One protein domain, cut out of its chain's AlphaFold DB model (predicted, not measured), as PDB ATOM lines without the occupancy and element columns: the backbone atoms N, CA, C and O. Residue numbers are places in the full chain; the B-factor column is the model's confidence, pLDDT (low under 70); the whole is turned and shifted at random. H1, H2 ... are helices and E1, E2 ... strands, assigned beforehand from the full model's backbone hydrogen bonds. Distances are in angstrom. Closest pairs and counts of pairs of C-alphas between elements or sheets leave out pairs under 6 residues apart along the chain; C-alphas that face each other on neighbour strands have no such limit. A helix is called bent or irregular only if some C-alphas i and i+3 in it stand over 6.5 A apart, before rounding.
ATOM      1  N   GLN A 459     158.016 116.750 190.338       84.69
ATOM      2  CA  GLN A 459     158.392 116.601 188.938       84.69
ATOM      3  C   GLN A 459     157.130 116.380 188.076       84.69
ATOM      4  O   GLN A 459     156.120 115.841 188.554       84.69
ATOM      5  N   PRO A 460     157.157 116.774 186.792       83.56
ATOM      6  CA  PRO A 460     156.061 116.481 185.876       83.56
ATOM      7  C   PRO A 460     155.750 114.975 185.841       83.56
ATOM      8  O   PRO A 460     156.655 114.154 185.690       83.56
ATOM      9  N   GLY A 461     154.475 114.598 185.979       84.06
ATOM     10  CA  GLY A 461     154.037 113.198 185.947       84.06
ATOM     11  C   GLY A 461     154.050 112.475 187.300       84.06
ATOM     12  O   GLY A 461     153.547 111.357 187.391       84.06
ATOM     13  N   GLU A 462     154.626 113.039 188.368       86.19
ATOM     14  CA  GLU A 462     154.676 112.346 189.668       86.19
ATOM     15  C   GLU A 462     153.322 112.258 190.348       86.19
ATOM     16  O   GLU A 462     152.982 111.209 190.888       86.19
ATOM     17  N   ARG A 463     152.526 113.325 190.273       86.62
ATOM     18  CA  ARG A 463     151.181 113.336 190.856       86.62
ATOM     19  C   ARG A 463     150.277 112.333 190.151       86.62
ATOM     20  O   ARG A 463     149.546 111.596 190.804       86.62
ATOM     21  N   GLU A 464     150.390 112.238 188.831       89.19
ATOM     22  CA  GLU A 464     149.679 111.266 188.006       89.19
ATOM     23  C   GLU A 464     150.117 109.834 188.333       89.19
ATOM     24  O   GLU A 464     149.273 108.944 188.426       89.19
ATOM     25  N   ARG A 465     151.417 109.599 188.573       89.69
ATOM     26  CA  ARG A 465     151.925 108.295 189.034       89.69
ATOM     27  C   ARG A 465     151.371 107.916 190.406       89.69
ATOM     28  O   ARG A 465     150.953 106.774 190.578       89.69
ATOM     29  N   LEU A 466     151.335 108.853 191.355       90.44
ATOM     30  CA  LEU A 466     150.775 108.628 192.691       90.44
ATOM     31  C   LEU A 466     149.272 108.334 192.625       90.44
ATOM     32  O   LEU A 466     148.810 107.359 193.215       90.44
ATOM     33  N   ALA A 467     148.526 109.106 191.832       88.81
ATOM     34  CA  ALA A 467     147.105 108.875 191.581       88.81
ATOM     35  C   ALA A 467     146.827 107.558 190.833       88.81
ATOM     36  O   ALA A 467     145.734 107.008 190.936       88.81
ATOM     37  N   ALA A 468     147.804 107.026 190.090       90.31
ATOM     38  CA  ALA A 468     147.689 105.756 189.377       90.31
ATOM     39  C   ALA A 468     147.978 104.512 190.238       90.31
ATOM     40  O   ALA A 468     147.796 103.396 189.744       90.31
ATOM     41  N   THR A 469     148.420 104.675 191.491       90.69
ATOM     42  CA  THR A 469     148.639 103.549 192.412       90.69
ATOM     43  C   THR A 469     147.332 102.801 192.703       90.69
ATOM     44  O   THR A 469     146.250 103.382 192.645       90.69
ATOM     45  N   GLU A 470     147.426 101.498 193.003       88.94
ATOM     46  CA  GLU A 470     146.259 100.632 193.269       88.94
ATOM     47  C   GLU A 470     145.369 101.226 194.377       88.94
ATOM     48  O   GLU A 470     144.172 101.411 194.166       88.94
ATOM     49  N   SER A 471     145.971 101.629 195.502       90.69
ATOM     50  CA  SER A 471     145.275 102.249 196.635       90.69
ATOM     51  C   SER A 471     144.666 103.608 196.292       90.69
ATOM     52  O   SER A 471     143.492 103.827 196.583       90.69
ATOM     53  N   ALA A 472     145.414 104.511 195.645       90.88
ATOM     54  CA  ALA A 472     144.879 105.824 195.283       90.88
ATOM     55  C   ALA A 472     143.680 105.692 194.341       90.88
ATOM     56  O   ALA A 472     142.642 106.285 194.613       90.88
ATOM     57  N   ARG A 473     143.788 104.849 193.303       90.31
ATOM     58  CA  ARG A 473     142.678 104.568 192.386       90.31
ATOM     59  C   ARG A 473     141.474 104.012 193.119       90.31
ATOM     60  O   ARG A 473     140.377 104.505 192.900       90.31
ATOM     61  N   TYR A 474     141.681 103.014 193.978       90.25
ATOM     62  CA  TYR A 474     140.604 102.394 194.742       90.25
ATOM     63  C   TYR A 474     139.857 103.424 195.594       90.25
ATOM     64  O   TYR A 474     138.639 103.535 195.498       90.25
ATOM     65  N   PHE A 475     140.563 104.237 196.380       90.75
ATOM     66  CA  PHE A 475     139.913 105.225 197.243       90.75
ATOM     67  C   PHE A 475     139.413 106.466 196.491       90.75
ATOM     68  O   PHE A 475     138.560 107.170 197.025       90.75
ATOM     69  N   SER A 476     139.844 106.707 195.249       87.44
ATOM     70  CA  SER A 476     139.373 107.825 194.420       87.44
ATOM     71  C   SER A 476     138.291 107.461 193.394       87.44
ATOM     72  O   SER A 476     137.905 108.332 192.622       87.44
ATOM     73  N   THR A 477     137.835 106.202 193.305       85.62
ATOM     74  CA  THR A 477     136.831 105.788 192.298       85.62
ATOM     75  C   THR A 477     135.446 106.385 192.520       85.62
ATOM     76  O   THR A 477     134.718 106.608 191.560       85.62
ATOM     77  N   GLU A 478     135.073 106.589 193.778       87.44
ATOM     78  CA  GLU A 478     133.777 107.100 194.227       87.44
ATOM     79  C   GLU A 478     134.034 108.156 195.305       87.44
ATOM     80  O   GLU A 478     135.022 108.072 196.048       87.44
ATOM     81  N   SER A 479     133.169 109.166 195.379       87.56
ATOM     82  CA  SER A 479     133.232 110.179 196.432       87.56
ATOM     83  C   SER A 479     132.980 109.552 197.807       87.56
ATOM     84  O   SER A 479     132.376 108.486 197.922       87.56
ATOM     85  N   LEU A 480     133.406 110.226 198.883       87.62
ATOM     86  CA  LEU A 480     133.132 109.751 200.247       87.62
ATOM     87  C   LEU A 480     131.627 109.535 200.482       87.62
ATOM     88  O   LEU A 480     131.250 108.556 201.114       87.62
ATOM     89  N   ALA A 481     130.776 110.429 199.965       85.44
ATOM     90  CA  ALA A 481     129.327 110.337 200.127       85.44
ATOM     91  C   ALA A 481     128.758 109.086 199.442       85.44
ATOM     92  O   ALA A 481     128.084 108.295 200.098       85.44
ATOM     93  N   GLU A 482     129.110 108.858 198.173       89.38
ATOM     94  CA  GLU A 482     128.715 107.655 197.426       89.38
ATOM     95  C   GLU A 482     129.229 106.387 198.116       89.38
ATOM     96  O   GLU A 482     128.485 105.425 198.294       89.38
ATOM     97  N   ARG A 483     130.472 106.414 198.610       90.19
ATOM     98  CA  ARG A 483     131.064 105.308 199.367       90.19
ATOM     99  C   ARG A 483     130.330 105.029 200.677       90.19
ATOM    100  O   ARG A 483     130.170 103.868 201.022       90.19
ATOM    101  N   MET A 484     129.876 106.052 201.401       87.19
ATOM    102  CA  MET A 484     129.098 105.909 202.645       87.19
ATOM    103  C   MET A 484     127.631 105.506 202.426       87.19
ATOM    104  O   MET A 484     126.942 105.180 203.398       87.19
ATOM    105  N   GLU A 485     127.125 105.605 201.198       87.06
ATOM    106  CA  GLU A 485     125.803 105.106 200.804       87.06
ATOM    107  C   GLU A 485     125.887 103.667 200.291       87.06
ATOM    108  O   GLU A 485     125.071 102.822 200.655       87.06
ATOM    109  N   HIS A 486     126.899 103.379 199.471       87.06
ATOM    110  CA  HIS A 486     127.151 102.057 198.910       87.06
ATOM    111  C   HIS A 486     127.717 101.082 199.954       87.06
ATOM    112  O   HIS A 486     127.318  99.917 200.002       87.06
ATOM    113  N   LYS A 487     128.621 101.557 200.817       81.69
ATOM    114  CA  LYS A 487     129.166 100.828 201.967       81.69
ATOM    115  C   LYS A 487     128.576 101.404 203.251       81.69
ATOM    116  O   LYS A 487     128.355 102.606 203.353       81.69
ATOM    117  N   SER A 488     128.341 100.567 204.265       82.69
ATOM    118  CA  SER A 488     127.896 101.073 205.571       82.69
ATOM    119  C   SER A 488     128.932 102.054 206.141       82.69
ATOM    120  O   SER A 488     130.137 101.870 205.949       82.69
ATOM    121  N   GLY A 489     128.501 103.080 206.884       84.50
ATOM    122  CA  GLY A 489     129.437 104.049 207.470       84.50
ATOM    123  C   GLY A 489     130.464 103.404 208.406       84.50
ATOM    124  O   GLY A 489     131.597 103.863 208.483       84.50
ATOM    125  N   ARG A 490     130.124 102.264 209.016       86.25
ATOM    126  CA  ARG A 490     131.047 101.408 209.780       86.25
ATOM    127  C   ARG A 490     132.187 100.824 208.945       86.25
ATOM    128  O   ARG A 490     133.318 100.760 209.425       86.25
ATOM    129  N   VAL A 491     131.921 100.413 207.704       87.56
ATOM    130  CA  VAL A 491     132.966  99.957 206.773       87.56
ATOM    131  C   VAL A 491     133.848 101.132 206.372       87.56
ATOM    132  O   VAL A 491     135.064 101.006 206.397       87.56
ATOM    133  N   VAL A 492     133.267 102.300 206.094       90.00
ATOM    134  CA  VAL A 492     134.046 103.498 205.735       90.00
ATOM    135  C   VAL A 492     134.932 103.970 206.890       90.00
ATOM    136  O   VAL A 492     136.083 104.337 206.672       90.00
ATOM    137  N   LEU A 493     134.443 103.911 208.131       88.62
ATOM    138  CA  LEU A 493     135.261 104.164 209.320       88.62
ATOM    139  C   LEU A 493     136.418 103.162 209.412       88.62
ATOM    140  O   LEU A 493     137.560 103.564 209.627       88.62
ATOM    141  N   GLN A 494     136.159 101.875 209.171       86.75
ATOM    142  CA  GLN A 494     137.213 100.861 209.134       86.75
ATOM    143  C   GLN A 494     138.262 101.149 208.051       86.75
ATOM    144  O   GLN A 494     139.464 101.041 208.292       86.75
ATOM    145  N   GLU A 495     137.816 101.585 206.875       89.00
ATOM    146  CA  GLU A 495     138.681 101.982 205.768       89.00
ATOM    147  C   GLU A 495     139.483 103.257 206.050       89.00
ATOM    148  O   GLU A 495     140.593 103.387 205.535       89.00
ATOM    149  N   LEU A 496     138.966 104.181 206.867       88.31
ATOM    150  CA  LEU A 496     139.687 105.373 207.330       88.31
ATOM    151  C   LEU A 496     140.795 105.038 208.339       88.31
ATOM    152  O   LEU A 496     141.757 105.800 208.450       88.31
ATOM    153  N   GLY A 497     140.684 103.899 209.029       82.81
ATOM    154  CA  GLY A 497     141.645 103.442 210.036       82.81
ATOM    155  C   GLY A 497     141.051 103.209 211.428       82.81
ATOM    156  O   GLY A 497     141.815 103.075 212.386       82.81
ATOM    157  N   PHE A 498     139.720 103.167 211.572       80.56
ATOM    158  CA  PHE A 498     139.062 102.781 212.824       80.56
ATOM    159  C   PHE A 498     139.053 101.247 212.974       80.56
ATOM    160  O   PHE A 498     138.569 100.530 212.102       80.56
ATOM    161  N   GLY A 499     139.588 100.725 214.079       68.75
ATOM    162  CA  GLY A 499     139.665  99.286 214.361       68.75
ATOM    163  C   GLY A 499     141.092  98.741 214.492       68.75
ATOM    164  O   GLY A 499     142.079  99.426 214.221       68.75
ATOM    165  N   ASP A 500     141.195  97.480 214.914       61.41
ATOM    166  CA  ASP A 500     142.370  97.010 215.671       61.41
ATOM    167  C   ASP A 500     143.348  96.127 214.894       61.41
ATOM    168  O   ASP A 500     144.385  95.709 215.424       61.41
ATOM    169  N   ASP A 501     143.047  95.810 213.630       69.88
ATOM    170  CA  ASP A 501     143.851  94.868 212.859       69.88
ATOM    171  C   ASP A 501     144.633  95.524 211.714       69.88
ATOM    172  O   ASP A 501     144.229  95.519 210.549       69.88
ATOM    173  N   VAL A 502     145.836  95.996 212.056       76.50
ATOM    174  CA  VAL A 502     146.864  96.466 211.111       76.50
ATOM    175  C   VAL A 502     147.112  95.465 209.974       76.50
ATOM    176  O   VAL A 502     147.349  95.871 208.838       76.50
ATOM    177  N   TRP A 503     147.031  94.155 210.234       82.12
ATOM    178  CA  TRP A 503     147.221  93.146 209.191       82.12
ATOM    179  C   TRP A 503     146.061  93.148 208.197       82.12
ATOM    180  O   TRP A 503     146.309  93.115 206.990       82.12
ATOM    181  N   LEU A 504     144.813  93.220 208.674       81.94
ATOM    182  CA  LEU A 504     143.644  93.315 207.794       81.94
ATOM    183  C   LEU A 504     143.726  94.597 206.964       81.94
ATOM    184  O   LEU A 504     143.520  94.566 205.748       81.94
ATOM    185  N   PHE A 505     144.112  95.695 207.618       84.44
ATOM    186  CA  PHE A 505     144.276  96.982 206.970       84.44
ATOM    187  C   PHE A 505     145.313  96.924 205.840       84.44
ATOM    188  O   PHE A 505     144.982  97.173 204.685       84.44
ATOM    189  N   LEU A 506     146.551  96.525 206.139       85.12
ATOM    190  CA  LEU A 506     147.649  96.534 205.167       85.12
ATOM    191  C   LEU A 506     147.474  95.515 204.035       85.12
ATOM    192  O   LEU A 506     147.866  95.793 202.905       85.12
ATOM    193  N   ASN A 507     146.909  94.335 204.317       86.81
ATOM    194  CA  ASN A 507     146.851  93.248 203.334       86.81
ATOM    195  C   ASN A 507     145.565  93.244 202.498       86.81
ATOM    196  O   ASN A 507     145.584  92.733 201.377       86.81
ATOM    197  N   TYR A 508     144.462  93.799 203.015       87.94
ATOM    198  CA  TYR A 508     143.152  93.705 202.363       87.94
ATOM    199  C   TYR A 508     142.457  95.047 202.165       87.94
ATOM    200  O   TYR A 508     141.903  95.260 201.091       87.94
ATOM    201  N   ILE A 509     142.490  95.957 203.139       88.44
ATOM    202  CA  ILE A 509     141.800  97.252 203.017       88.44
ATOM    203  C   ILE A 509     142.589  98.204 202.123       88.44
ATOM    204  O   ILE A 509     142.074  98.668 201.111       88.44
ATOM    205  N   LEU A 510     143.851  98.464 202.466       88.69
ATOM    206  CA  LEU A 510     144.711  99.399 201.750       88.69
ATOM    207  C   LEU A 510     144.861  99.029 200.260       88.69
ATOM    208  O   LEU A 510     144.800  99.936 199.430       88.69
ATOM    209  N   PRO A 511     144.985  97.741 199.874       88.69
ATOM    210  CA  PRO A 511     145.013  97.343 198.465       88.69
ATOM    211  C   PRO A 511     143.625  97.229 197.804       88.69
ATOM    212  O   PRO A 511     143.551  96.792 196.663       88.69
ATOM    213  N   GLY A 512     142.524  97.521 198.505       87.44
ATOM    214  CA  GLY A 512     141.163  97.409 197.963       87.44
ATOM    215  C   GLY A 512     140.680  95.975 197.705       87.44
ATOM    216  O   GLY A 512     139.821  95.741 196.858       87.44
ATOM    217  N   LYS A 513     141.237  94.986 198.415       89.56
ATOM    218  CA  LYS A 513     140.988  93.541 198.226       89.56
ATOM    219  C   LYS A 513     139.987  92.947 199.215       89.56
ATOM    220  O   LYS A 513     139.610  91.786 199.053       89.56
ATOM    221  N   LEU A 514     139.570  93.705 200.231       87.00
ATOM    222  CA  LEU A 514     138.696  93.210 201.296       87.00
ATOM    223  C   LEU A 514     137.386  92.636 200.746       87.00
ATOM    224  O   LEU A 514     137.011  91.525 201.112       87.00
ATOM    225  N   ASP A 515     136.736  93.347 199.825       83.75
ATOM    226  CA  ASP A 515     135.444  92.939 199.263       83.75
ATOM    227  C   ASP A 515     135.544  91.613 198.492       83.75
ATOM    228  O   ASP A 515     134.723  90.715 198.681       83.75
ATOM    229  N   ALA A 516     136.606  91.435 197.700       86.25
ATOM    230  CA  ALA A 516     136.841  90.207 196.940       86.25
ATOM    231  C   ALA A 516     137.259  89.021 197.829       86.25
ATOM    232  O   ALA A 516     136.889  87.876 197.570       86.25
ATOM    233  N   ALA A 517     138.029  89.280 198.889       86.12
ATOM    234  CA  ALA A 517     138.536  88.249 199.793       86.12
ATOM    235  C   ALA A 517     137.558  87.883 200.920       86.12
ATOM    236  O   ALA A 517     137.818  86.930 201.660       86.12
ATOM    237  N   ARG A 518     136.441  88.612 201.055       85.69
ATOM    238  CA  ARG A 518     135.540  88.569 202.214       85.69
ATOM    239  C   ARG A 518     135.122  87.147 202.587       85.69
ATOM    240  O   ARG A 518     135.361  86.716 203.709       85.69
ATOM    241  N   ASN A 519     134.609  86.375 201.627       83.19
ATOM    242  CA  ASN A 519     134.166  84.994 201.857       83.19
ATOM    243  C   ASN A 519     135.308  84.067 202.304       83.19
ATOM    244  O   ASN A 519     135.130  83.264 203.219       83.19
ATOM    245  N   SER A 520     136.494  84.197 201.701       84.19
ATOM    246  CA  SER A 520     137.666  83.401 202.088       84.19
ATOM    247  C   SER A 520     138.149  83.759 203.492       84.19
ATOM    248  O   SER A 520     138.540  82.875 204.250       84.19
ATOM    249  N   LEU A 521     138.120  85.045 203.844       80.94
ATOM    250  CA  LEU A 521     138.497  85.520 205.170       80.94
ATOM    251  C   LEU A 521     137.500  85.043 206.228       80.94
ATOM    252  O   LEU A 521     137.916  84.582 207.282       80.94
ATOM    253  N   ILE A 522     136.199  85.060 205.938       80.06
ATOM    254  CA  ILE A 522     135.180  84.523 206.849       80.06
ATOM    255  C   ILE A 522     135.441  83.043 207.131       80.06
ATOM    256  O   ILE A 522     135.453  82.641 208.289       80.06
ATOM    257  N   VAL A 523     135.716  82.239 206.100       74.19
ATOM    258  CA  VAL A 523     136.057  80.819 206.278       74.19
ATOM    259  C   VAL A 523     137.360  80.656 207.059       74.19
ATOM    260  O   VAL A 523     137.453  79.784 207.915       74.19
ATOM    261  N   GLN A 524     138.364  81.496 206.830       73.00
ATOM    262  CA  GLN A 524     139.621  81.435 207.577       73.00
ATOM    263  C   GLN A 524     139.438  81.783 209.064       73.00
ATOM    264  O   GLN A 524     140.100  81.201 209.922       73.00
ATOM    265  N   TRP A 525     138.528  82.706 209.371       73.00
ATOM    266  CA  TRP A 525     138.334  83.271 210.705       73.00
ATOM    267  C   TRP A 525     137.020  82.839 211.367       73.00
ATOM    268  O   TRP A 525     136.632  83.423 212.373       73.00
ATOM    269  N   HIS A 526     136.363  81.790 210.862       71.00
ATOM    270  CA  HIS A 526     135.040  81.344 211.322       71.00
ATOM    271  C   HIS A 526     134.973  80.969 212.813       71.00
ATOM    272  O   HIS A 526     133.900  81.005 213.407       71.00
ATOM    273  N   TYR A 527     136.113  80.653 213.433       59.88
ATOM    274  CA  TYR A 527     136.223  80.407 214.874       59.88
ATOM    275  C   TYR A 527     136.226  81.686 215.736       59.88
ATOM    276  O   TYR A 527     136.189  81.585 216.960       59.88
ATOM    277  N   TYR A 528     136.264  82.879 215.128       68.06
ATOM    278  CA  TYR A 528     136.289  84.183 215.799       68.06
ATOM    279  C   TYR A 528     135.080  85.036 215.376       68.06
ATOM    280  O   TYR A 528     135.195  85.844 214.451       68.06
ATOM    281  N   PRO A 529     133.925  84.900 216.056       70.31
ATOM    282  CA  PRO A 529     132.683  85.572 215.670       70.31
ATOM    283  C   PRO A 529     132.802  87.095 215.530       70.31
ATOM    284  O   PRO A 529     132.336  87.640 214.535       70.31
ATOM    285  N   GLY A 530     133.496  87.772 216.454       72.56
ATOM    286  CA  GLY A 530     133.698  89.229 216.377       72.56
ATOM    287  C   GLY A 530     134.506  89.659 215.148       72.56
ATOM    288  O   GLY A 530     134.187  90.646 214.501       72.56
ATOM    289  N   ARG A 531     135.492  88.851 214.735       73.75
ATOM    290  CA  ARG A 531     136.276  89.124 213.524       73.75
ATOM    291  C   ARG A 531     135.458  88.913 212.256       73.75
ATOM    292  O   ARG A 531     135.605  89.657 211.292       73.75
ATOM    293  N   VAL A 532     134.595  87.899 212.246       77.31
ATOM    294  CA  VAL A 532     133.640  87.685 211.152       77.31
ATOM    295  C   VAL A 532     132.664  88.861 211.060       77.31
ATOM    296  O   VAL A 532     132.388  89.321 209.955       77.31
ATOM    297  N   GLU A 533     132.190  89.382 212.194       78.25
ATOM    298  CA  GLU A 533     131.335  90.571 212.239       78.25
ATOM    299  C   GLU A 533     132.046  91.808 211.673       78.25
ATOM    300  O   GLU A 533     131.486  92.478 210.806       78.25
ATOM    301  N   GLU A 534     133.292  92.064 212.077       77.50
ATOM    302  CA  GLU A 534     134.095  93.180 211.560       77.50
ATOM    303  C   GLU A 534     134.356  93.080 210.052       77.50
ATOM    304  O   GLU A 534     134.283  94.077 209.338       77.50
ATOM    305  N   ILE A 535     134.638  91.876 209.544       81.69
ATOM    306  CA  ILE A 535     134.841  91.628 208.107       81.69
ATOM    307  C   ILE A 535     133.542  91.848 207.317       81.69
ATOM    308  O   ILE A 535     133.579  92.274 206.160       81.69
ATOM    309  N   MET A 536     132.390  91.537 207.912       80.50
ATOM    310  CA  MET A 536     131.087  91.676 207.259       80.50
ATOM    311  C   MET A 536     130.582  93.117 207.262       80.50
ATOM    312  O   MET A 536     130.106  93.602 206.234       80.50
ATOM    313  N   ASN A 537     130.673  93.776 208.416       82.38
ATOM    314  CA  ASN A 537     129.909  94.981 208.721       82.38
ATOM    315  C   ASN A 537     130.783  96.212 208.997       82.38
ATOM    316  O   ASN A 537     130.230  97.296 209.187       82.38
ATOM    317  N   GLY A 538     132.111  96.069 208.990       82.75
ATOM    318  CA  GLY A 538     133.048  97.132 209.334       82.75
ATOM    319  C   GLY A 538     133.266  97.263 210.840       82.75
ATOM    320  O   GLY A 538     132.948  96.360 211.611       82.75
ATOM    321  N   TRP A 539     133.807  98.401 211.273       81.38
ATOM    322  CA  TRP A 539     134.113  98.642 212.684       81.38
ATOM    323  C   TRP A 539     132.834  98.598 213.544       81.38
ATOM    324  O   TRP A 539     131.870  99.325 213.286       81.38
ATOM    325  N   SER A 540     132.812  97.707 214.544       73.50
ATOM    326  CA  SER A 540     131.647  97.434 215.397       73.50
ATOM    327  C   SER A 540     131.970  97.752 216.860       73.50
ATOM    328  O   SER A 540     132.319  96.873 217.642       73.50
ATOM    329  N   SER A 541     131.859  99.031 217.223       74.62
ATOM    330  CA  SER A 541     131.936  99.521 218.606       74.62
ATOM    331  C   SER A 541     130.643 100.256 218.991       74.62
ATOM    332  O   SER A 541     129.907 100.716 218.103       74.62
ATOM    333  N   PRO A 542     130.331 100.400 220.294       76.12
ATOM    334  CA  PRO A 542     129.264 101.295 220.751       76.12
ATOM    335  C   PRO A 542     129.420 102.726 220.206       76.12
ATOM    336  O   PRO A 542     128.435 103.393 219.889       76.12
ATOM    337  N   GLU A 543     130.660 103.177 220.031       81.62
ATOM    338  CA  GLU A 543     131.026 104.499 219.541       81.62
ATOM    339  C   GLU A 543     130.941 104.624 218.008       81.62
ATOM    340  O   GLU A 543     130.944 105.741 217.487       81.62
ATOM    341  N   ALA A 544     130.797 103.518 217.267       83.12
ATOM    342  CA  ALA A 544     130.793 103.517 215.803       83.12
ATOM    343  C   ALA A 544     129.651 104.338 215.195       83.12
ATOM    344  O   ALA A 544     129.835 104.983 214.166       83.12
ATOM    345  N   GLN A 545     128.484 104.372 215.845       85.12
ATOM    346  CA  GLN A 545     127.365 105.213 215.401       85.12
ATOM    347  C   GLN A 545     127.666 106.706 215.581       85.12
ATOM    348  O   GLN A 545     127.377 107.508 214.692       85.12
ATOM    349  N   LEU A 546     128.283 107.077 216.706       86.94
ATOM    350  CA  LEU A 546     128.688 108.457 216.979       86.94
ATOM    351  C   LEU A 546     129.805 108.900 216.033       86.94
ATOM    352  O   LEU A 546     129.776 110.024 215.539       86.94
ATOM    353  N   ALA A 547     130.758 108.016 215.740       88.38
ATOM    354  CA  ALA A 547     131.808 108.285 214.770       88.38
ATOM    355  C   ALA A 547     131.241 108.425 213.358       88.38
ATOM    356  O   ALA A 547     131.632 109.332 212.633       88.38
ATOM    357  N   GLU A 548     130.281 107.589 212.962       88.94
ATOM    358  CA  GLU A 548     129.649 107.711 211.649       88.94
ATOM    359  C   GLU A 548     128.945 109.064 211.522       88.94
ATOM    360  O   GLU A 548     129.116 109.766 210.523       88.94
ATOM    361  N   GLN A 549     128.206 109.470 212.555       87.62
ATOM    362  CA  GLN A 549     127.565 110.777 212.592       87.62
ATOM    363  C   GLN A 549     128.596 111.911 212.549       87.62
ATOM    364  O   GLN A 549     128.436 112.855 211.779       87.62
ATOM    365  N   ALA A 550     129.681 111.809 213.317       87.62
ATOM    366  CA  ALA A 550     130.744 112.805 213.328       87.62
ATOM    367  C   ALA A 550     131.464 112.905 211.971       87.62
ATOM    368  O   ALA A 550     131.793 114.013 211.549       87.62
ATOM    369  N   LEU A 551     131.638 111.789 211.254       87.69
ATOM    370  CA  LEU A 551     132.168 111.757 209.888       87.69
ATOM    371  C   LEU A 551     131.232 112.461 208.906       87.69
ATOM    372  O   LEU A 551     131.693 113.292 208.127       87.69
ATOM    373  N   ARG A 552     129.921 112.198 208.984       86.12
ATOM    374  CA  ARG A 552     128.913 112.856 208.131       86.12
ATOM    375  C   ARG A 552     128.786 114.354 208.417       86.12
ATOM    376  O   ARG A 552     128.580 115.134 207.494       86.12
ATOM    377  N   SER A 553     128.900 114.757 209.680       83.50
ATOM    378  CA  SER A 553     128.777 116.154 210.115       83.50
ATOM    379  C   SER A 553     130.091 116.941 210.066       83.50
ATOM    380  O   SER A 553     130.088 118.142 210.320       83.50
ATOM    381  N   GLY A 554     131.213 116.288 209.753       79.44
ATOM    382  CA  GLY A 554     132.534 116.912 209.676       79.44
ATOM    383  C   GLY A 554     133.147 117.316 211.024       79.44
ATOM    384  O   GLY A 554     134.000 118.200 211.087       79.44
ATOM    385  N   HIS A 555     132.733 116.680 212.122       82.38
ATOM    386  CA  HIS A 555     133.226 116.970 213.470       82.38
ATOM    387  C   HIS A 555     134.535 116.224 213.773       82.38
ATOM    388  O   HIS A 555     134.543 115.178 214.425       82.38
ATOM    389  N   VAL A 556     135.659 116.795 213.331       75.38
ATOM    390  CA  VAL A 556     137.007 116.200 213.451       75.38
ATOM    391  C   VAL A 556     137.395 115.861 214.887       75.38
ATOM    392  O   VAL A 556     137.849 114.752 215.152       75.38
ATOM    393  N   GLU A 557     137.196 116.786 215.826       76.50
ATOM    394  CA  GLU A 557     137.591 116.572 217.227       76.50
ATOM    395  C   GLU A 557     136.832 115.403 217.861       76.50
ATOM    396  O   GLU A 557     137.407 114.632 218.622       76.50
ATOM    397  N   VAL A 558     135.560 115.216 217.496       82.31
ATOM    398  CA  VAL A 558     134.747 114.099 217.989       82.31
ATOM    399  C   VAL A 558     135.253 112.778 217.415       82.31
ATOM    400  O   VAL A 558     135.420 111.828 218.169       82.31
ATOM    401  N   LEU A 559     135.566 112.719 216.117       80.00
ATOM    402  CA  LEU A 559     136.118 111.518 215.476       80.00
ATOM    403  C   LEU A 559     137.445 111.083 216.089       80.00
ATOM    404  O   LEU A 559     137.628 109.907 216.398       80.00
ATOM    405  N   ILE A 560     138.362 112.032 216.270       74.50
ATOM    406  CA  ILE A 560     139.679 111.753 216.843       74.50
ATOM    407  C   ILE A 560     139.536 111.346 218.305       74.50
ATOM    408  O   ILE A 560     140.154 110.375 218.718       74.50
ATOM    409  N   ASN A 561     138.690 112.030 219.077       78.62
ATOM    410  CA  ASN A 561     138.456 111.687 220.475       78.62
ATOM    411  C   ASN A 561     137.796 110.309 220.635       78.62
ATOM    412  O   ASN A 561     138.159 109.562 221.541       78.62
ATOM    413  N   ILE A 562     136.851 109.955 219.761       80.94
ATOM    414  CA  ILE A 562     136.240 108.621 219.741       80.94
ATOM    415  C   ILE A 562     137.303 107.566 219.470       80.94
ATOM    416  O   ILE A 562     137.369 106.571 220.177       80.94
ATOM    417  N   TRP A 563     138.160 107.800 218.483       74.56
ATOM    418  CA  TRP A 563     139.225 106.870 218.161       74.56
ATOM    419  C   TRP A 563     140.272 106.742 219.279       74.56
ATOM    420  O   TRP A 563     140.677 105.636 219.621       74.56
ATOM    421  N   GLU A 564     140.680 107.855 219.896       69.88
ATOM    422  CA  GLU A 564     141.646 107.862 221.005       69.88
ATOM    423  C   GLU A 564     141.135 107.126 222.248       69.88
ATOM    424  O   GLU A 564     141.927 106.535 222.981       69.88
ATOM    425  N   ASN A 565     139.825 107.175 222.490       70.69
ATOM    426  CA  ASN A 565     139.193 106.558 223.653       70.69
ATOM    427  C   ASN A 565     138.459 105.259 223.316       70.69
ATOM    428  O   ASN A 565     137.762 104.730 224.187       70.69
ATOM    429  N   ASP A 566     138.614 104.736 222.095       68.19
ATOM    430  CA  ASP A 566     137.989 103.479 221.711       68.19
ATOM    431  C   ASP A 566     138.579 102.339 222.542       68.19
ATOM    432  O   ASP A 566     139.710 101.869 222.361       68.19
ATOM    433  N   SER A 567     137.771 101.910 223.504       51.75
ATOM    434  CA  SER A 567     138.119 100.901 224.485       51.75
ATOM    435  C   SER A 567     138.044  99.475 223.930       51.75
ATOM    436  O   SER A 567     138.454  98.551 224.638       51.75
ATOM    437  N   TYR A 568     137.597  99.294 222.677       52.91
ATOM    438  CA  TYR A 568     137.675  98.020 221.957       52.91
ATOM    439  C   TYR A 568     139.114  97.671 221.516       52.91
ATOM    440  O   TYR A 568     139.462  96.489 221.520       52.91
ATOM    441  N   SER A 569     140.001  98.669 221.353       51.78
ATOM    442  CA  SER A 569     141.395  98.523 220.869       51.78
ATOM    443  C   SER A 569     142.421  97.867 221.802       51.78
ATOM    444  O   SER A 569     143.641  97.963 221.633       51.78
ATOM    445  N   ARG A 570     141.949  97.126 222.805       42.06
ATOM    446  CA  ARG A 570     142.756  96.627 223.933       42.06
ATOM    447  C   ARG A 570     143.824  95.590 223.572       42.06
ATOM    448  O   ARG A 570     144.733  95.384 224.372       42.06
ATOM    449  N   TYR A 571     143.755  94.950 222.404       42.06
ATOM    450  CA  TYR A 571     144.616  93.805 222.075       42.06
ATOM    451  C   TYR A 571     145.909  94.125 221.319       42.06
ATOM    452  O   TYR A 571     146.780  93.257 221.235       42.06
ATOM    453  N   ARG A 572     146.097  95.338 220.787       49.88
ATOM    454  CA  ARG A 572     147.366  95.740 220.158       49.88
ATOM    455  C   ARG A 572     147.641  97.212 220.441       49.88
ATOM    456  O   ARG A 572     147.049  98.092 219.841       49.88
ATOM    457  N   ARG A 573     148.627  97.490 221.302       41.75
ATOM    458  CA  ARG A 573     149.186  98.849 221.492       41.75
ATOM    459  C   ARG A 573     149.866  99.414 220.228       41.75
ATOM    460  O   ARG A 573     150.322 100.557 220.235       41.75
ATOM    461  N   GLU A 574     149.956  98.627 219.157       49.41
ATOM    462  CA  GLU A 574     150.357  99.082 217.828       49.41
ATOM    463  C   GLU A 574     149.178  99.832 217.195       49.41
ATOM    464  O   GLU A 574     148.253  99.235 216.658       49.41
ATOM    465  N   LYS A 575     149.213 101.158 217.345       57.12
ATOM    466  CA  LYS A 575     148.268 102.155 216.819       57.12
ATOM    467  C   LYS A 575     147.704 101.755 215.444       57.12
ATOM    468  O   LYS A 575     148.485 101.446 214.544       57.12
ATOM    469  N   SER A 576     146.382 101.832 215.267       63.41
ATOM    470  CA  SER A 576     145.764 101.678 213.945       63.41
ATOM    471  C   SER A 576     146.355 102.682 212.941       63.41
ATOM    472  O   SER A 576     146.872 103.744 213.316       63.41
ATOM    473  N   ILE A 577     146.364 102.301 211.662       79.62
ATOM    474  CA  ILE A 577     146.984 103.079 210.583       79.62
ATOM    475  C   ILE A 577     145.910 103.937 209.921       79.62
ATOM    476  O   ILE A 577     144.928 103.406 209.408       79.62
ATOM    477  N   TRP A 578     146.119 105.251 209.886       86.56
ATOM    478  CA  TRP A 578     145.234 106.168 209.171       86.56
ATOM    479  C   TRP A 578     145.422 106.069 207.659       86.56
ATOM    480  O   TRP A 578     146.539 106.176 207.144       86.56
ATOM    481  N   ASN A 579     144.316 105.920 206.939       91.56
ATOM    482  CA  ASN A 579     144.306 105.850 205.487       91.56
ATOM    483  C   ASN A 579     144.275 107.248 204.862       91.56
ATOM    484  O   ASN A 579     143.206 107.835 204.683       91.56
ATOM    485  N   LEU A 580     145.436 107.779 204.481       93.50
ATOM    486  CA  LEU A 580     145.519 109.120 203.907       93.50
ATOM    487  C   LEU A 580     144.983 109.203 202.471       93.50
ATOM    488  O   LEU A 580     144.616 110.293 202.037       93.50
ATOM    489  N   TYR A 581     144.863 108.079 201.755       93.56
ATOM    490  CA  TYR A 581     144.220 108.052 200.436       93.56
ATOM    491  C   TYR A 581     142.735 108.405 200.530       93.56
ATOM    492  O   TYR A 581     142.238 109.214 199.749       93.56
ATOM    493  N   LEU A 582     142.040 107.827 201.513       91.94
ATOM    494  CA  LEU A 582     140.637 108.134 201.778       91.94
ATOM    495  C   LEU A 582     140.484 109.471 202.513       91.94
ATOM    496  O   LEU A 582     139.581 110.243 202.198       91.94
ATOM    497  N   LEU A 583     141.403 109.796 203.429       91.56
ATOM    498  CA  LEU A 583     141.415 111.086 204.125       91.56
ATOM    499  C   LEU A 583     141.536 112.269 203.153       91.56
ATOM    500  O   LEU A 583     140.984 113.335 203.408       91.56
ATOM    501  N   ALA A 584     142.227 112.085 202.027       92.75
ATOM    502  CA  ALA A 584     142.353 113.112 201.000       92.75
ATOM    503  C   ALA A 584     141.042 113.435 200.262       92.75
ATOM    504  O   ALA A 584     140.963 114.477 199.618       92.75
ATOM    505  N   GLN A 585     140.017 112.582 200.376       90.19
ATOM    506  CA  GLN A 585     138.675 112.818 199.825       90.19
ATOM    507  C   GLN A 585     137.784 113.648 200.762       90.19
ATOM    508  O   GLN A 585     136.681 114.047 200.386       90.19
ATOM    509  N   LEU A 586     138.230 113.883 201.998       88.31
ATOM    510  CA  LEU A 586     137.497 114.681 202.970       88.31
ATOM    511  C   LEU A 586     137.547 116.177 202.604       88.31
ATOM    512  O   LEU A 586     138.464 116.613 201.903       88.31
ATOM    513  N   PRO A 587     136.611 117.000 203.119       88.75
ATOM    514  CA  PRO A 587     136.705 118.450 202.993       88.75
ATOM    515  C   PRO A 587     138.083 118.958 203.428       88.75
ATOM    516  O   PRO A 587     138.642 118.503 204.426       88.75
ATOM    517  N   ARG A 588     138.635 119.916 202.681       91.06
ATOM    518  CA  ARG A 588     140.037 120.347 202.793       91.06
ATOM    519  C   ARG A 588     140.482 120.697 204.214       91.06
ATOM    520  O   ARG A 588     141.527 120.236 204.661       91.06
ATOM    521  N   GLU A 589     139.684 121.491 204.920       88.94
ATOM    522  CA  GLU A 589     139.944 121.875 206.313       88.94
ATOM    523  C   GLU A 589     139.976 120.652 207.243       88.94
ATOM    524  O   GLU A 589     140.853 120.521 208.097       88.94
ATOM    525  N   MET A 590     139.068 119.707 207.007       86.56
ATOM    526  CA  MET A 590     138.945 118.458 207.749       86.56
ATOM    527  C   MET A 590     140.189 117.582 207.572       86.56
ATOM    528  O   MET A 590     140.798 117.159 208.553       86.56
ATOM    529  N   ALA A 591     140.599 117.365 206.321       91.94
ATOM    530  CA  ALA A 591     141.760 116.557 205.959       91.94
ATOM    531  C   ALA A 591     143.057 117.101 206.580       91.94
ATOM    532  O   ALA A 591     143.838 116.350 207.166       91.94
ATOM    533  N   LEU A 592     143.269 118.418 206.503       93.31
ATOM    534  CA  LEU A 592     144.443 119.082 207.075       93.31
ATOM    535  C   LEU A 592     144.457 119.024 208.607       93.31
ATOM    536  O   LEU A 592     145.509 118.773 209.199       93.31
ATOM    537  N   THR A 593     143.297 119.194 209.244       89.81
ATOM    538  CA  THR A 593     143.161 119.085 210.705       89.81
ATOM    539  C   THR A 593     143.489 117.669 211.182       89.81
ATOM    540  O   THR A 593     144.263 117.497 212.125       89.81
ATOM    541  N   PHE A 594     142.981 116.645 210.486       86.75
ATOM    542  CA  PHE A 594     143.337 115.251 210.753       86.75
ATOM    543  C   PHE A 594     144.832 115.003 210.580       86.75
ATOM    544  O   PHE A 594     145.465 114.462 211.482       86.75
ATOM    545  N   TRP A 595     145.414 115.424 209.456       91.75
ATOM    546  CA  TRP A 595     146.840 115.257 209.187       91.75
ATOM    547  C   TRP A 595     147.715 115.851 210.294       91.75
ATOM    548  O   TRP A 595     148.665 115.209 210.748       91.75
ATOM    549  N   LEU A 596     147.383 117.051 210.773       91.69
ATOM    550  CA  LEU A 596     148.108 117.675 211.871       91.69
ATOM    551  C   LEU A 596     147.993 116.845 213.157       91.69
ATOM    552  O   LEU A 596     149.011 116.454 213.733       91.69
ATOM    553  N   ARG A 597     146.768 116.504 213.571       85.56
ATOM    554  CA  ARG A 597     146.511 115.813 214.842       85.56
ATOM    555  C   ARG A 597     147.042 114.374 214.866       85.56
ATOM    556  O   ARG A 597     147.588 113.950 215.886       85.56
ATOM    557  N   ILE A 598     146.973 113.650 213.742       84.81
ATOM    558  CA  ILE A 598     147.597 112.323 213.558       84.81
ATOM    559  C   ILE A 598     149.090 112.398 213.904       84.81
ATOM    560  O   ILE A 598     149.607 111.550 214.640       84.81
ATOM    561  N   ASN A 599     149.781 113.439 213.430       88.38
ATOM    562  CA  ASN A 599     151.207 113.628 213.678       88.38
ATOM    563  C   ASN A 599     151.518 114.160 215.088       88.38
ATOM    564  O   ASN A 599     152.493 113.708 215.686       88.38
ATOM    565  N   GLU A 600     150.695 115.043 215.668       86.94
ATOM    566  CA  GLU A 600     150.835 115.492 217.070       86.94
ATOM    567  C   GLU A 600     150.809 114.312 218.049       86.94
ATOM    568  O   GLU A 600     151.621 114.212 218.973       86.94
ATOM    569  N   LYS A 601     149.899 113.370 217.804       79.12
ATOM    570  CA  LYS A 601     149.695 112.173 218.626       79.12
ATOM    571  C   LYS A 601     150.576 110.991 218.190       79.12
ATOM    572  O   LYS A 601     150.547 109.915 218.799       79.12
ATOM    573  N   LYS A 602     151.450 111.201 217.195       81.56
ATOM    574  CA  LYS A 602     152.446 110.243 216.677       81.56
ATOM    575  C   LYS A 602     151.821 108.938 216.184       81.56
ATOM    576  O   LYS A 602     152.293 107.855 216.551       81.56
ATOM    577  N   HIS A 603     150.710 109.015 215.468       78.50
ATOM    578  CA  HIS A 603     150.056 107.842 214.899       78.50
ATOM    579  C   HIS A 603     150.632 107.453 213.544       78.50
ATOM    580  O   HIS A 603     151.321 108.238 212.893       78.50
ATOM    581  N   LEU A 604     150.399 106.194 213.175       79.56
ATOM    582  CA  LEU A 604     150.815 105.659 211.890       79.56
ATOM    583  C   LEU A 604     149.804 106.066 210.821       79.56
ATOM    584  O   LEU A 604     148.609 106.207 211.085       79.56
ATOM    585  N   SER A 605     150.305 106.235 209.610       87.25
ATOM    586  CA  SER A 605     149.538 106.629 208.439       87.25
ATOM    587  C   SER A 605     150.046 105.873 207.215       87.25
ATOM    588  O   SER A 605     151.153 105.339 207.234       87.25
ATOM    589  N   ALA A 606     149.216 105.790 206.180       90.19
ATOM    590  CA  ALA A 606     149.586 105.250 204.880       90.19
ATOM    591  C   ALA A 606     149.063 106.163 203.765       90.19
ATOM    592  O   ALA A 606     147.887 106.527 203.771       90.19
ATOM    593  N   GLY A 607     149.928 106.499 202.806       91.12
ATOM    594  CA  GLY A 607     149.600 107.344 201.649       91.12
ATOM    595  C   GLY A 607     150.034 108.800 201.794       91.12
ATOM    596  O   GLY A 607     149.401 109.696 201.235       91.12
ATOM    597  N   GLU A 608     151.083 109.059 202.577       92.81
ATOM    598  CA  GLU A 608     151.594 110.401 202.850       92.81
ATOM    599  C   GLU A 608     152.011 111.139 201.575       92.81
ATOM    600  O   GLU A 608     151.726 112.322 201.429       92.81
ATOM    601  N   ASP A 609     152.658 110.459 200.632       91.75
ATOM    602  CA  ASP A 609     153.081 111.023 199.350       91.75
ATOM    603  C   ASP A 609     151.894 111.521 198.514       91.75
ATOM    604  O   ASP A 609     151.895 112.664 198.051       91.75
ATOM    605  N   TYR A 610     150.851 110.701 198.382       93.25
ATOM    606  CA  TYR A 610     149.608 111.053 197.706       93.25
ATOM    607  C   TYR A 610     148.907 112.222 198.403       93.25
ATOM    608  O   TYR A 610     148.560 113.209 197.750       93.25
ATOM    609  N   PHE A 611     148.776 112.167 199.728       94.88
ATOM    610  CA  PHE A 611     148.161 113.229 200.522       94.88
ATOM    611  C   PHE A 611     148.884 114.570 200.348       94.88
ATOM    612  O   PHE A 611     148.276 115.590 200.015       94.88
ATOM    613  N   LEU A 612     150.209 114.566 200.495       94.62
ATOM    614  CA  LEU A 612     151.043 115.751 200.313       94.62
ATOM    615  C   LEU A 612     150.976 116.275 198.876       94.62
ATOM    616  O   LEU A 612     151.023 117.486 198.679       94.62
ATOM    617  N   SER A 613     150.823 115.402 197.874       92.50
ATOM    618  CA  SER A 613     150.675 115.807 196.471       92.50
ATOM    619  C   SER A 613     149.396 116.615 196.199       92.50
ATOM    620  O   SER A 613     149.401 117.475 195.314       92.50
ATOM    621  N   ILE A 614     148.336 116.382 196.983       92.12
ATOM    622  CA  ILE A 614     147.029 117.050 196.869       92.12
ATOM    623  C   ILE A 614     147.017 118.369 197.643       92.12
ATOM    624  O   ILE A 614     146.614 119.402 197.106       92.12
ATOM    625  N   PHE A 615     147.452 118.345 198.904       93.81
ATOM    626  CA  PHE A 615     147.323 119.500 199.798       93.81
ATOM    627  C   PHE A 615     148.524 120.446 199.773       93.81
ATOM    628  O   PHE A 615     148.397 121.599 200.186       93.81
ATOM    629  N   GLY A 616     149.671 119.997 199.261       92.75
ATOM    630  CA  GLY A 616     150.865 120.816 199.107       92.75
ATOM    631  C   GLY A 616     151.267 121.539 200.385       92.75
ATOM    632  O   GLY A 616     151.337 120.932 201.454       92.75
ATOM    633  N   LEU A 617     151.542 122.840 200.267       93.94
ATOM    634  CA  LEU A 617     152.053 123.669 201.363       93.94
ATOM    635  C   LEU A 617     151.145 123.700 202.593       93.94
ATOM    636  O   LEU A 617     151.650 123.828 203.704       93.94
ATOM    637  N   ASP A 618     149.839 123.511 202.430       94.38
ATOM    638  CA  ASP A 618     148.915 123.535 203.564       94.38
ATOM    639  C   ASP A 618     149.101 122.329 204.498       94.38
ATOM    640  O   ASP A 618     148.774 122.395 205.680       94.38
ATOM    641  N   ALA A 619     149.693 121.238 203.997       95.19
ATOM    642  CA  ALA A 619     150.054 120.067 204.791       95.19
ATOM    643  C   ALA A 619     151.459 120.164 205.425       95.19
ATOM    644  O   ALA A 619     151.862 119.263 206.172       95.19
ATOM    645  N   LEU A 620     152.207 121.248 205.176       94.38
ATOM    646  CA  LEU A 620     153.566 121.438 205.694       94.38
ATOM    647  C   LEU A 620     153.651 121.368 207.233       94.38
ATOM    648  O   LEU A 620     154.560 120.693 207.717       94.38
ATOM    649  N   PRO A 621     152.730 121.952 208.030       94.56
ATOM    650  CA  PRO A 621     152.809 121.862 209.491       94.56
ATOM    651  C   PRO A 621     152.812 120.416 210.016       94.56
ATOM    652  O   PRO A 621     153.654 120.048 210.837       94.56
ATOM    653  N   GLY A 622     151.930 119.560 209.486       93.44
ATOM    654  CA  GLY A 622     151.910 118.139 209.845       93.44
ATOM    655  C   GLY A 622     153.143 117.385 209.333       93.44
ATOM    656  O   GLY A 622     153.652 116.512 210.032       93.44
ATOM    657  N   LEU A 623     153.699 117.773 208.176       94.12
ATOM    658  CA  LEU A 623     154.942 117.206 207.639       94.12
ATOM    659  C   LEU A 623     156.161 117.540 208.514       94.12
ATOM    660  O   LEU A 623     156.989 116.665 208.771       94.12
ATOM    661  N   LEU A 624     156.256 118.776 209.014       93.06
ATOM    662  CA  LEU A 624     157.304 119.197 209.950       93.06
ATOM    663  C   LEU A 624     157.233 118.392 211.252       93.06
ATOM    664  O   LEU A 624     158.257 117.893 211.732       93.06
ATOM    665  N   LEU A 625     156.023 118.201 211.792       92.44
ATOM    666  CA  LEU A 625     155.814 117.333 212.946       92.44
ATOM    667  C   LEU A 625     156.236 115.902 212.627       92.44
ATOM    668  O   LEU A 625     157.068 115.373 213.362       92.44
ATOM    669  N   ALA A 626     155.748 115.306 211.534       90.69
ATOM    670  CA  ALA A 626     156.104 113.955 211.093       90.69
ATOM    671  C   ALA A 626     157.626 113.763 211.030       90.69
ATOM    672  O   ALA A 626     158.169 112.817 211.601       90.69
ATOM    673  N   PHE A 627     158.337 114.713 210.420       90.06
ATOM    674  CA  PHE A 627     159.786 114.656 210.269       90.06
ATOM    675  C   PHE A 627     160.533 114.728 211.608       90.06
ATOM    676  O   PHE A 627     161.557 114.066 211.778       90.06
ATOM    677  N   SER A 628     160.009 115.472 212.588       86.94
ATOM    678  CA  SER A 628     160.638 115.610 213.908       86.94
ATOM    679  C   SER A 628     160.695 114.303 214.710       86.94
ATOM    680  O   SER A 628     161.632 114.110 215.487       86.94
ATOM    681  N   HIS A 629     159.729 113.393 214.523       83.12
ATOM    682  CA  HIS A 629     159.646 112.138 215.280       83.12
ATOM    683  C   HIS A 629     159.835 110.872 214.427       83.12
ATOM    684  O   HIS A 629     160.237 109.848 214.980       83.12
ATOM    685  N   ARG A 630     159.630 110.926 213.101       83.50
ATOM    686  CA  ARG A 630     159.843 109.817 212.143       83.50
ATOM    687  C   ARG A 630     160.754 110.226 210.970       83.50
ATOM    688  O   ARG A 630     160.420 110.003 209.809       83.50
ATOM    689  N   PRO A 631     161.966 110.760 211.226       82.12
ATOM    690  CA  PRO A 631     162.818 111.309 210.169       82.12
ATOM    691  C   PRO A 631     163.225 110.280 209.110       82.12
ATOM    692  O   PRO A 631     163.565 110.673 208.006       82.12
ATOM    693  N   LYS A 632     163.210 108.971 209.410       82.81
ATOM    694  CA  LYS A 632     163.560 107.940 208.421       82.81
ATOM    695  C   LYS A 632     162.493 107.693 207.368       82.81
ATOM    696  O   LYS A 632     162.845 107.528 206.206       82.81
ATOM    697  N   GLU A 633     161.238 107.670 207.785       83.62
ATOM    698  CA  GLU A 633     160.090 107.418 206.914       83.62
ATOM    699  C   GLU A 633     159.723 108.684 206.136       83.62
ATOM    700  O   GLU A 633     159.424 108.623 204.951       83.62
ATOM    701  N   THR A 634     159.833 109.848 206.783       86.88
ATOM    702  CA  THR A 634     159.383 111.128 206.228       86.88
ATOM    703  C   THR A 634     160.431 111.825 205.346       86.88
ATOM    704  O   THR A 634     160.073 112.705 204.569       86.88
ATOM    705  N   PHE A 635     161.724 111.462 205.418       89.38
ATOM    706  CA  PHE A 635     162.778 112.151 204.645       89.38
ATOM    707  C   PHE A 635     162.502 112.209 203.130       89.38
ATOM    708  O   PHE A 635     162.633 113.282 202.545       89.38
ATOM    709  N   PRO A 636     162.115 111.105 202.462       90.12
ATOM    710  CA  PRO A 636     161.833 111.151 201.029       90.12
ATOM    711  C   PRO A 636     160.711 112.136 200.672       90.12
ATOM    712  O   PRO A 636     160.740 112.733 199.603       90.12
ATOM    713  N   LEU A 637     159.760 112.355 201.587       90.50
ATOM    714  CA  LEU A 637     158.607 113.229 201.377       90.50
ATOM    715  C   LEU A 637     158.987 114.715 201.392       90.50
ATOM    716  O   LEU A 637     158.425 115.503 200.634       90.50
ATOM    717  N   ILE A 638     159.960 115.106 202.226       93.06
ATOM    718  CA  ILE A 638     160.383 116.511 202.339       93.06
ATOM    719  C   ILE A 638     161.185 116.997 201.125       93.06
ATOM    720  O   ILE A 638     161.382 118.199 200.986       93.06
ATOM    721  N   LEU A 639     161.624 116.104 200.225       92.06
ATOM    722  CA  LEU A 639     162.313 116.480 198.980       92.06
ATOM    723  C   LEU A 639     161.487 117.447 198.128       92.06
ATOM    724  O   LEU A 639     162.051 118.359 197.531       92.06
ATOM    725  N   ASN A 640     160.162 117.312 198.162       92.06
ATOM    726  CA  ASN A 640     159.229 118.128 197.386       92.06
ATOM    727  C   ASN A 640     158.875 119.471 198.053       92.06
ATOM    728  O   ASN A 640     158.080 120.239 197.511       92.06
TER     729      ASN A 640
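Overview. This is residues 459 to 640 of the 792 residues of the protein "Molybdate metabolism regulator MolR-like protein" of Escherichia coli (UniProt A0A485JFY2). Short helices pack round a very small sheet of two parallel strands, E1 and E2, with E1 and the four-residue H10 in the middle. H11, the folded-back H12 and H13 pack together at one end of the long axis, the hairpin of H6 and H7 lies at the other, and a second helical hairpin, H8 and H9, covers one side between them. The printed part has 182 residues with nine named helices, then E1, H10, H11, E2, H12 and H13; the class is mostly helix. It is compact, with a radius of gyration of the C-alphas of 16.1 A and spans of 48 by 32 by 31 A.

Along the chain. H1, residues 462 to 467, begins at C-alpha 462 (154.676, 112.346, 189.668). H2 is 470 to 476, H3 480 to 486, H4 489 to 496, H5 502 to 509, H6 514 to 524, 13.4 A long, and H7 529 to 537. H8 is 544 to 553, 14.0 A, and H9 556 to 564. E1 is 577 to 579, H10 580 to 583, H11 588 to 600, 18.5 A, and E2 604 to 606. H12, 608 to 629, is 14.9 A from first to last C-alpha, with a kink of 144 degrees near residue 617. H13, 631 to 638, ends at C-alpha 638 (160.383, 116.511, 202.339). Three helices are irregular: C-alphas 516 and 519 in H6 are 7.6 A apart, 614 and 617 in H12 9.4 A, and 633 and 636 in H13 7.2 A.

Arrangement. E1 and E2 are parallel neighbours, with N 578 and O 604 2.9 A apart, within hydrogen-bond range. With H10 and H11 between them they form a strand-helix-strand unit, parallel neighbour strands joined through helices, with a right-handed crossover. H11 touches H12 at a shallow tilt of 23 degrees, the same way, closest at C-alphas 596 and 622, 4.3 A. H12 and H13 form a helical hairpin, closest at C-alphas 627 and 634, 5.4 A. H1 touches H12 at C-alphas 466 and 610, 5.7 A, made by H12 residues 609 to 613 alone. H2 touches H10 at C-alphas 475 and 582, 5.4 A. H4 touches H8 at C-alphas 489 and 548, 5.6 A, about perpendicular at 80 degrees. H3 and H8 are near each other. H5 and H4 are close but not clearly touching, at C-alphas 509 and 495, 6.3 A. H8 and H9, closest at C-alphas 547 and 559, 5.4 A, and H6 and H7, at 522 and 532, 5.6 A, are helical hairpins. O i to N i+4 pairs are within hydrogen-bond range throughout H1 to H5, H7 to H9 and H11, but 5 of 7 in H6, 11 of 18 in H12 and 2 of 4 in H13; H10 is too short for such a pair.

Size, cuts and confidence. The C-alphas of Pro 460 and Tyr 527, the two farthest apart, are 50.4 A apart. The printed part has no cut. The link from H9 to E1, residues 565 to 576, is long. Mean pLDDT of the printed part is 83.3; residues 499 to 501, 527 to 528, 564 and 566 to 576 are under 70.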